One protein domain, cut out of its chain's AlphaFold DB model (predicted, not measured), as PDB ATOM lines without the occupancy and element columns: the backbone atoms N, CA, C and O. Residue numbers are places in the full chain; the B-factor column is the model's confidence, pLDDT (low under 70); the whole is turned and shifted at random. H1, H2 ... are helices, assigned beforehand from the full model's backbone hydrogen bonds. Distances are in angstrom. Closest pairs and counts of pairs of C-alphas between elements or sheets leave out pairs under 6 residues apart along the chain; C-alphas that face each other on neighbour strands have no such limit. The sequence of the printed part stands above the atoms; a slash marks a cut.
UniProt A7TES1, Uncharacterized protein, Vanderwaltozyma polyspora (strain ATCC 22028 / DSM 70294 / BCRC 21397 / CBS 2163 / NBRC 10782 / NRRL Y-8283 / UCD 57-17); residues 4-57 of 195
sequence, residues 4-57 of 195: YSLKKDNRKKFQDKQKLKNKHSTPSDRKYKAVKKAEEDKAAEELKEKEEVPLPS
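What this domain is: This is residues 4 to 57 of the 195 residues of an uncharacterized protein of Vanderwaltozyma polyspora (strain ATCC 22028 / DSM 70294 / BCRC 21397 / CBS 2163 / NBRC 10782 / NRRL Y-8283 / UCD 57-17) (UniProt A7TES1). Two long helices, H1 then H2, meet near their ends as an open V, with the turn at residues 24 to 26 and a tail, residues 50 to 57, running on beyond H2. The V is flat, spanning 50 by 37 by 6 A, and the ends of its two arms stand free. The printed part has 54 residues, is all helix with no named strand, and is extended, with a radius of gyration of the C-alphas of 18.7 A.

Where its parts are: H1 is residues 4 to 23, 28.6 A long, and begins with C-alpha 4 at (-35.189, 106.630, 55.573). H2, the longest helix, is residues 27 to 49, 33.0 A long, from C-alpha 27 at (-5.719, 84.812, 65.933) to C-alpha 49 at (-19.616, 95.094, 93.985).

How they stand to each other: A tight link of 3 residues joins H1 to H2. The two helices are only just apart, their closest C-alphas being 8.5 A from each other. Residues 4 to 21 of H1 stand free, as do residues 34 to 57, of which 34 to 49 belong to H2. In H1 and H2 every O i to N i+4 pair is within hydrogen-bond range.

The domain as a whole: The two C-alphas farthest apart, of His 24 and Ser 57, are 52.8 A apart. The printed part has no cut. Residues 46 to 53 have pLDDT under 70.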
ATOM      1  N   TYR A   4     -35.227 107.816  54.715       70.88
ATOM      2  CA  TYR A   4     -35.189 106.630  55.573       70.88
ATOM      3  C   TYR A   4     -34.436 105.447  54.943       70.88
ATOM      4  O   TYR A   4     -33.748 104.717  55.662       70.88
ATOM      5  N   SER A   5     -34.492 105.283  53.616       74.69
ATOM      6  CA  SER A   5     -33.749 104.222  52.921       74.69
ATOM      7  C   SER A   5     -32.244 104.470  52.997       74.69
ATOM      8  O   SER A   5     -31.479 103.567  53.330       74.69
ATOM      9  N   LEU A   6     -31.819 105.726  52.819       76.44
ATOM     10  CA  LEU A   6     -30.403 106.096  52.855       76.44
ATOM     11  C   LEU A   6     -29.759 105.822  54.227       76.44
ATOM     12  O   LEU A   6     -28.638 105.317  54.306       76.44
ATOM     13  N   LYS A   7     -30.475 106.097  55.326       88.44
ATOM     14  CA  LYS A   7     -29.999 105.791  56.687       88.44
ATOM     15  C   LYS A   7     -29.878 104.284  56.927       88.44
ATOM     16  O   LYS A   7     -28.896 103.840  57.527       88.44
ATOM     17  N   LYS A   8     -30.843 103.494  56.447       89.69
ATOM     18  CA  LYS A   8     -30.836 102.030  56.584       89.69
ATOM     19  C   LYS A   8     -29.688 101.400  55.795       89.69
ATOM     20  O   LYS A   8     -28.968 100.565  56.343       89.69
ATOM     21  N   ASP A   9     -29.462 101.856  54.568       89.50
ATOM     22  CA  ASP A   9     -28.381 101.358  53.718       89.50
ATOM     23  C   ASP A   9     -27.004 101.733  54.269       89.50
ATOM     24  O   ASP A   9     -26.099 100.901  54.296       89.50
ATOM     25  N   ASN A  10     -26.848 102.949  54.797       92.69
ATOM     26  CA  ASN A  10     -25.608 103.358  55.456       92.69
ATOM     27  C   ASN A  10     -25.345 102.556  56.736       92.69
ATOM     28  O   ASN A  10     -24.220 102.101  56.953       92.69
ATOM     29  N   ARG A  11     -26.378 102.303  57.552       92.38
ATOM     30  CA  ARG A  11     -26.267 101.426  58.728       92.38
ATOM     31  C   ARG A  11     -25.874 100.004  58.325       92.38
ATOM     32  O   ARG A  11     -24.997  99.426  58.964       92.38
ATOM     33  N   LYS A  12     -26.460  99.460  57.254       95.38
ATOM     34  CA  LYS A  12     -26.113  98.131  56.730       95.38
ATOM     35  C   LYS A  12     -24.662  98.080  56.244       95.38
ATOM     36  O   LYS A  12     -23.904  97.233  56.705       95.38
ATOM     37  N   LYS A  13     -24.229  99.047  55.425       95.50
ATOM     38  CA  LYS A  13     -22.832  99.166  54.962       95.50
ATOM     39  C   LYS A  13     -21.844  99.261  56.127       95.50
ATOM     40  O   LYS A  13     -20.767  98.669  56.070       95.50
ATOM     41  N   PHE A  14     -22.191  99.993  57.185       95.62
ATOM     42  CA  PHE A  14     -21.363 100.077  58.388       95.62
ATOM     43  C   PHE A  14     -21.268  98.728  59.111       95.62
ATOM     44  O   PHE A  14     -20.167  98.282  59.431       95.62
ATOM     45  N   GLN A  15     -22.399  98.048  59.321       95.19
ATOM     46  CA  GLN A  15     -22.421  96.721  59.942       95.19
ATOM     47  C   GLN A  15     -21.624  95.695  59.132       95.19
ATOM     48  O   GLN A  15     -20.862  94.924  59.713       95.19
ATOM     49  N   ASP A  16     -21.743  95.714  57.806       96.00
ATOM     50  CA  ASP A  16     -21.013  94.803  56.924       96.00
ATOM     51  C   ASP A  16     -19.501  95.045  57.002       96.00
ATOM     52  O   ASP A  16     -18.734  94.089  57.128       96.00
ATOM     53  N   LYS A  17     -19.060  96.312  57.054       95.81
ATOM     54  CA  LYS A  17     -17.646  96.657  57.286       95.81
ATOM     55  C   LYS A  17     -17.140  96.138  58.632       95.81
ATOM     56  O   LYS A  17     -16.047  95.582  58.691       95.81
ATOM     57  N   GLN A  18     -17.917  96.288  59.705       93.75
ATOM     58  CA  GLN A  18     -17.523  95.789  61.028       93.75
ATOM     59  C   GLN A  18     -17.468  94.256  61.072       93.75
ATOM     60  O   GLN A  18     -16.512  93.680  61.594       93.75
ATOM     61  N   LYS A  19     -18.440  93.577  60.452       94.81
ATOM     62  CA  LYS A  19     -18.435  92.114  60.316       94.81
ATOM     63  C   LYS A  19     -17.227  91.631  59.521       94.81
ATOM     64  O   LYS A  19     -16.594  90.663  59.932       94.81
ATOM     65  N   LEU A  20     -16.888  92.298  58.419       93.88
ATOM     66  CA  LEU A  20     -15.730  91.944  57.599       93.88
ATOM     67  C   LEU A  20     -14.420  92.092  58.387       93.88
ATOM     68  O   LEU A  20     -13.620  91.159  58.414       93.88
ATOM     69  N   LYS A  21     -14.252  93.203  59.120       92.62
ATOM     70  CA  LYS A  21     -13.110  93.410  60.031       92.62
ATOM     71  C   LYS A  21     -12.997  92.303  61.082       92.62
ATOM     72  O   LYS A  21     -11.907  91.818  61.353       92.62
ATOM     73  N   ASN A  22     -14.121  91.870  61.650       89.06
ATOM     74  CA  ASN A  22     -14.125  90.801  62.649       89.06
ATOM     75  C   ASN A  22     -13.837  89.416  62.049       89.06
ATOM     76  O   ASN A  22     -13.155  88.615  62.685       89.06
ATOM     77  N   LYS A  23     -14.299  89.131  60.825       92.25
ATOM     78  CA  LYS A  23     -14.044  87.851  60.140       92.25
ATOM     79  C   LYS A  23     -12.566  87.655  59.793       92.25
ATOM     80  O   LYS A  23     -12.043  86.561  59.992       92.25
ATOM     81  N   HIS A  24     -11.895  88.709  59.331       92.88
ATOM     82  CA  HIS A  24     -10.473  88.676  58.956       92.88
ATOM     83  C   HIS A  24      -9.519  89.044  60.100       92.88
ATOM     84  O   HIS A  24      -8.335  89.260  59.875       92.88
ATOM     85  N   SER A  25     -10.024  89.103  61.332       92.56
ATOM     86  CA  SER A  25      -9.211  89.333  62.523       92.56
ATOM     87  C   SER A  25      -8.212  88.187  62.705       92.56
ATOM     88  O   SER A  25      -8.612  87.011  62.659       92.56
ATOM     89  N   THR A  26      -6.943  88.521  62.946       94.94
ATOM     90  CA  THR A  26      -5.893  87.523  63.190       94.94
ATOM     91  C   THR A  26      -6.164  86.746  64.489       94.94
ATOM     92  O   THR A  26      -6.905  87.223  65.356       94.94
ATOM     93  N   PRO A  27      -5.585  85.545  64.674       93.06
ATOM     94  CA  PRO A  27      -5.719  84.812  65.933       93.06
ATOM     95  C   PRO A  27      -5.256  85.611  67.166       93.06
ATOM     96  O   PRO A  27      -5.872  85.494  68.224       93.06
ATOM     97  N   SER A  28      -4.227  86.456  67.032       92.94
ATOM     98  CA  SER A  28      -3.774  87.377  68.087       92.94
ATOM     99  C   SER A  28      -4.802  88.467  68.388       92.94
ATOM    100  O   SER A  28      -5.102  88.699  69.557       92.94
ATOM    101  N   ASP A  29      -5.425  89.066  67.369       92.75
ATOM    102  CA  ASP A  29      -6.471  90.081  67.574       92.75
ATOM    103  C   ASP A  29      -7.697  89.509  68.294       92.75
ATOM    104  O   ASP A  29      -8.326  90.183  69.110       92.75
ATOM    105  N   ARG A  30      -8.061  88.251  68.000       91.12
ATOM    106  CA  ARG A  30      -9.166  87.566  68.691       91.12
ATOM    107  C   ARG A  30      -8.840  87.335  70.162       91.12
ATOM    108  O   ARG A  30      -9.709  87.562  71.001       91.12
ATOM    109  N   LYS A  31      -7.602  86.929  70.473       95.00
ATOM    110  CA  LYS A  31      -7.124  86.791  71.857       95.00
ATOM    111  C   LYS A  31      -7.162  88.131  72.586       95.00
ATOM    112  O   LYS A  31      -7.724  88.199  73.671       95.00
ATOM    113  N   TYR A  32      -6.657  89.195  71.963       93.69
ATOM    114  CA  TYR A  32      -6.684  90.535  72.548       93.69
ATOM    115  C   TYR A  32      -8.114  91.009  72.837       93.69
ATOM    116  O   TYR A  32      -8.403  91.465  73.937       93.69
ATOM    117  N   LYS A  33      -9.047  90.823  71.893       89.81
ATOM    118  CA  LYS A  33     -10.469  91.144  72.112       89.81
ATOM    119  C   LYS A  33     -11.092  90.343  73.254       89.81
ATOM    120  O   LYS A  33     -11.918  90.889  73.973       89.81
ATOM    121  N   ALA A  34     -10.728  89.071  73.409       90.88
ATOM    122  CA  ALA A  34     -11.233  88.238  74.498       90.88
ATOM    123  C   ALA A  34     -10.713  88.704  75.867       90.88
ATOM    124  O   ALA A  34     -11.503  88.804  76.799       90.88
ATOM    125  N   VAL A  35      -9.422  89.040  75.967       91.12
ATOM    126  CA  VAL A  35      -8.818  89.578  77.199       91.12
ATOM    127  C   VAL A  35      -9.430  90.930  77.546       91.12
ATOM    128  O   VAL A  35      -9.953  91.090  78.640       91.12
ATOM    129  N   LYS A  36      -9.474  91.856  76.581       91.94
ATOM    130  CA  LYS A  36     -10.053  93.184  76.787       91.94
ATOM    131  C   LYS A  36     -11.518  93.115  77.223       91.94
ATOM    132  O   LYS A  36     -11.923  93.830  78.126       91.94
ATOM    133  N   LYS A  37     -12.310  92.224  76.616       91.50
ATOM    134  CA  LYS A  37     -13.702  92.021  77.027       91.50
ATOM    135  C   LYS A  37     -13.797  91.481  78.460       91.50
ATOM    136  O   LYS A  37     -14.628  91.947  79.221       91.50
ATOM    137  N   ALA A  38     -12.940  90.530  78.835       88.88
ATOM    138  CA  ALA A  38     -12.912  90.006  80.199       88.88
ATOM    139  C   ALA A  38     -12.470  91.062  81.231       88.88
ATOM    140  O   ALA A  38     -12.942  91.034  82.362       88.88
ATOM    141  N   GLU A  39     -11.582  91.987  80.861       87.69
ATOM    142  CA  GLU A  39     -11.213  93.140  81.694       87.69
ATOM    143  C   GLU A  39     -12.376  94.128  81.844       87.69
ATOM    144  O   GLU A  39     -12.646  94.576  82.952       87.69
ATOM    145  N   GLU A  40     -13.100  94.422  80.759       87.56
ATOM    146  CA  GLU A  40     -14.305  95.264  80.791       87.56
ATOM    147  C   GLU A  40     -15.413  94.641  81.660       87.56
ATOM    148  O   GLU A  40     -16.012  95.339  82.476       87.56
ATOM    149  N   ASP A  41     -15.649  93.330  81.535       85.19
ATOM    150  CA  ASP A  41     -16.648  92.605  82.329       85.19
ATOM    151  C   ASP A  41     -16.263  92.586  83.825       85.19
ATOM    152  O   ASP A  41     -17.106  92.845  84.681       85.19
ATOM    153  N   LYS A  42     -14.977  92.384  84.151       82.94
ATOM    154  CA  LYS A  42     -14.472  92.462  85.534       82.94
ATOM    155  C   LYS A  42     -14.550  93.868  86.119       82.94
ATOM    156  O   LYS A  42     -14.926  94.017  87.273       82.94
ATOM    157  N   ALA A  43     -14.223  94.899  85.341       79.75
ATOM    158  CA  ALA A  43     -14.354  96.284  85.785       79.75
ATOM    159  C   ALA A  43     -15.826  96.658  86.027       79.75
ATOM    160  O   ALA A  43     -16.136  97.396  86.960       79.75
ATOM    161  N   ALA A  44     -16.747  96.124  85.220       77.12
ATOM    162  CA  ALA A  44     -18.180  96.294  85.433       77.12
ATOM    163  C   ALA A  44     -18.690  95.529  86.671       77.12
ATOM    164  O   ALA A  44     -19.585  96.024  87.355       77.12
ATOM    165  N   GLU A  45     -18.136  94.353  86.976       73.69
ATOM    166  CA  GLU A  45     -18.430  93.611  88.210       73.69
ATOM    167  C   GLU A  45     -17.856  94.298  89.455       73.69
ATOM    168  O   GLU A  45     -18.581  94.442  90.431       73.69
ATOM    169  N   GLU A  46     -16.628  94.825  89.412       68.19
ATOM    170  CA  GLU A  46     -16.039  95.587  90.525       68.19
ATOM    171  C   GLU A  46     -16.824  96.881  90.811       68.19
ATOM    172  O   GLU A  46     -16.981  97.290  91.963       68.19
ATOM    173  N   LEU A  47     -17.356  97.523  89.767       61.41
ATOM    174  CA  LEU A  47     -18.251  98.670  89.922       61.41
ATOM    175  C   LEU A  47     -19.584  98.277  90.564       61.41
ATOM    176  O   LEU A  47     -20.071  99.039  91.389       61.41
ATOM    177  N   LYS A  48     -20.135  97.099  90.241       61.03
ATOM    178  CA  LYS A  48     -21.354  96.572  90.880       61.03
ATOM    179  C   LYS A  48     -21.123  96.111  92.317       61.03
ATOM    180  O   LYS A  48     -21.994  96.298  93.153       61.03
ATOM    181  N   GLU A  49     -19.963  95.536  92.627       59.47
ATOM    182  CA  GLU A  49     -19.616  95.094  93.985       59.47
ATOM    183  C   GLU A  49     -19.401  96.286  94.938       59.47
ATOM    184  O   GLU A  49     -19.664  96.188  96.134       59.47
ATOM    185  N   LYS A  50     -19.022  97.458  94.409       58.91
ATOM    186  CA  LYS A  50     -19.014  98.735  95.150       58.91
ATOM    187  C   LYS A  50     -20.392  99.409  95.240       58.91
ATOM    188  O   LYS A  50     -20.502 100.467  95.859       58.91
ATOM    189  N   GLU A  51     -21.434  98.827  94.652       59.69
ATOM    190  CA  GLU A  51     -22.752  99.446  94.471       59.69
ATOM    191  C   GLU A  51     -23.832  98.876  95.410       59.69
ATOM    192  O   GLU A  51     -24.984  98.757  95.014       59.69
ATOM    193  N   GLU A  52     -23.513  98.543  96.667       61.12
ATOM    194  CA  GLU A  52     -24.542  98.147  97.653       61.12
ATOM    195  C   GLU A  52     -24.398  98.813  99.033       61.12
ATOM    196  O   GLU A  52     -24.755  98.241 100.060       61.12
ATOM    197  N   VAL A  53     -23.957 100.074  99.077       67.69
ATOM    198  CA  VAL A  53     -24.365 100.959 100.182       67.69
ATOM    199  C   VAL A  53     -25.290 102.023  99.601       67.69
ATOM    200  O   VAL A  53     -24.808 102.920  98.904       67.69
ATOM    201  N   PRO A  54     -26.618 101.935  99.818       74.31
ATOM    202  CA  PRO A  54     -27.515 102.994  99.386       74.31
ATOM    203  C   PRO A  54     -27.077 104.299 100.050       74.31
ATOM    204  O   PRO A  54     -26.867 104.350 101.262       74.31
ATOM    205  N   LEU A  55     -26.916 105.352  99.245       71.69
ATOM    206  CA  LEU A  55     -26.619 106.679  99.771       71.69
ATOM    207  C   LEU A  55     -27.709 107.061 100.788       71.69
ATOM    208  O   LEU A  55     -28.894 106.865 100.489       71.69
ATOM    209  N   PRO A  56     -27.342 107.598 101.965       79.94
ATOM    210  CA  PRO A  56     -28.322 107.999 102.966       79.94
ATOM    211  C   PRO A  56     -29.270 109.058 102.392       79.94
ATOM    212  O   PRO A  56     -28.882 109.870 101.540       79.94
ATOM    213  N   SER A  57     -30.521 109.052 102.857       86.19
ATOM    214  CA  SER A  57     -31.514 110.039 102.432       86.19
ATOM    215  C   SER A  57     -31.034 111.448 102.765       86.19
ATOM    216  O   SER A  57     -30.338 111.666 103.757       86.19
TER     217      SER A  57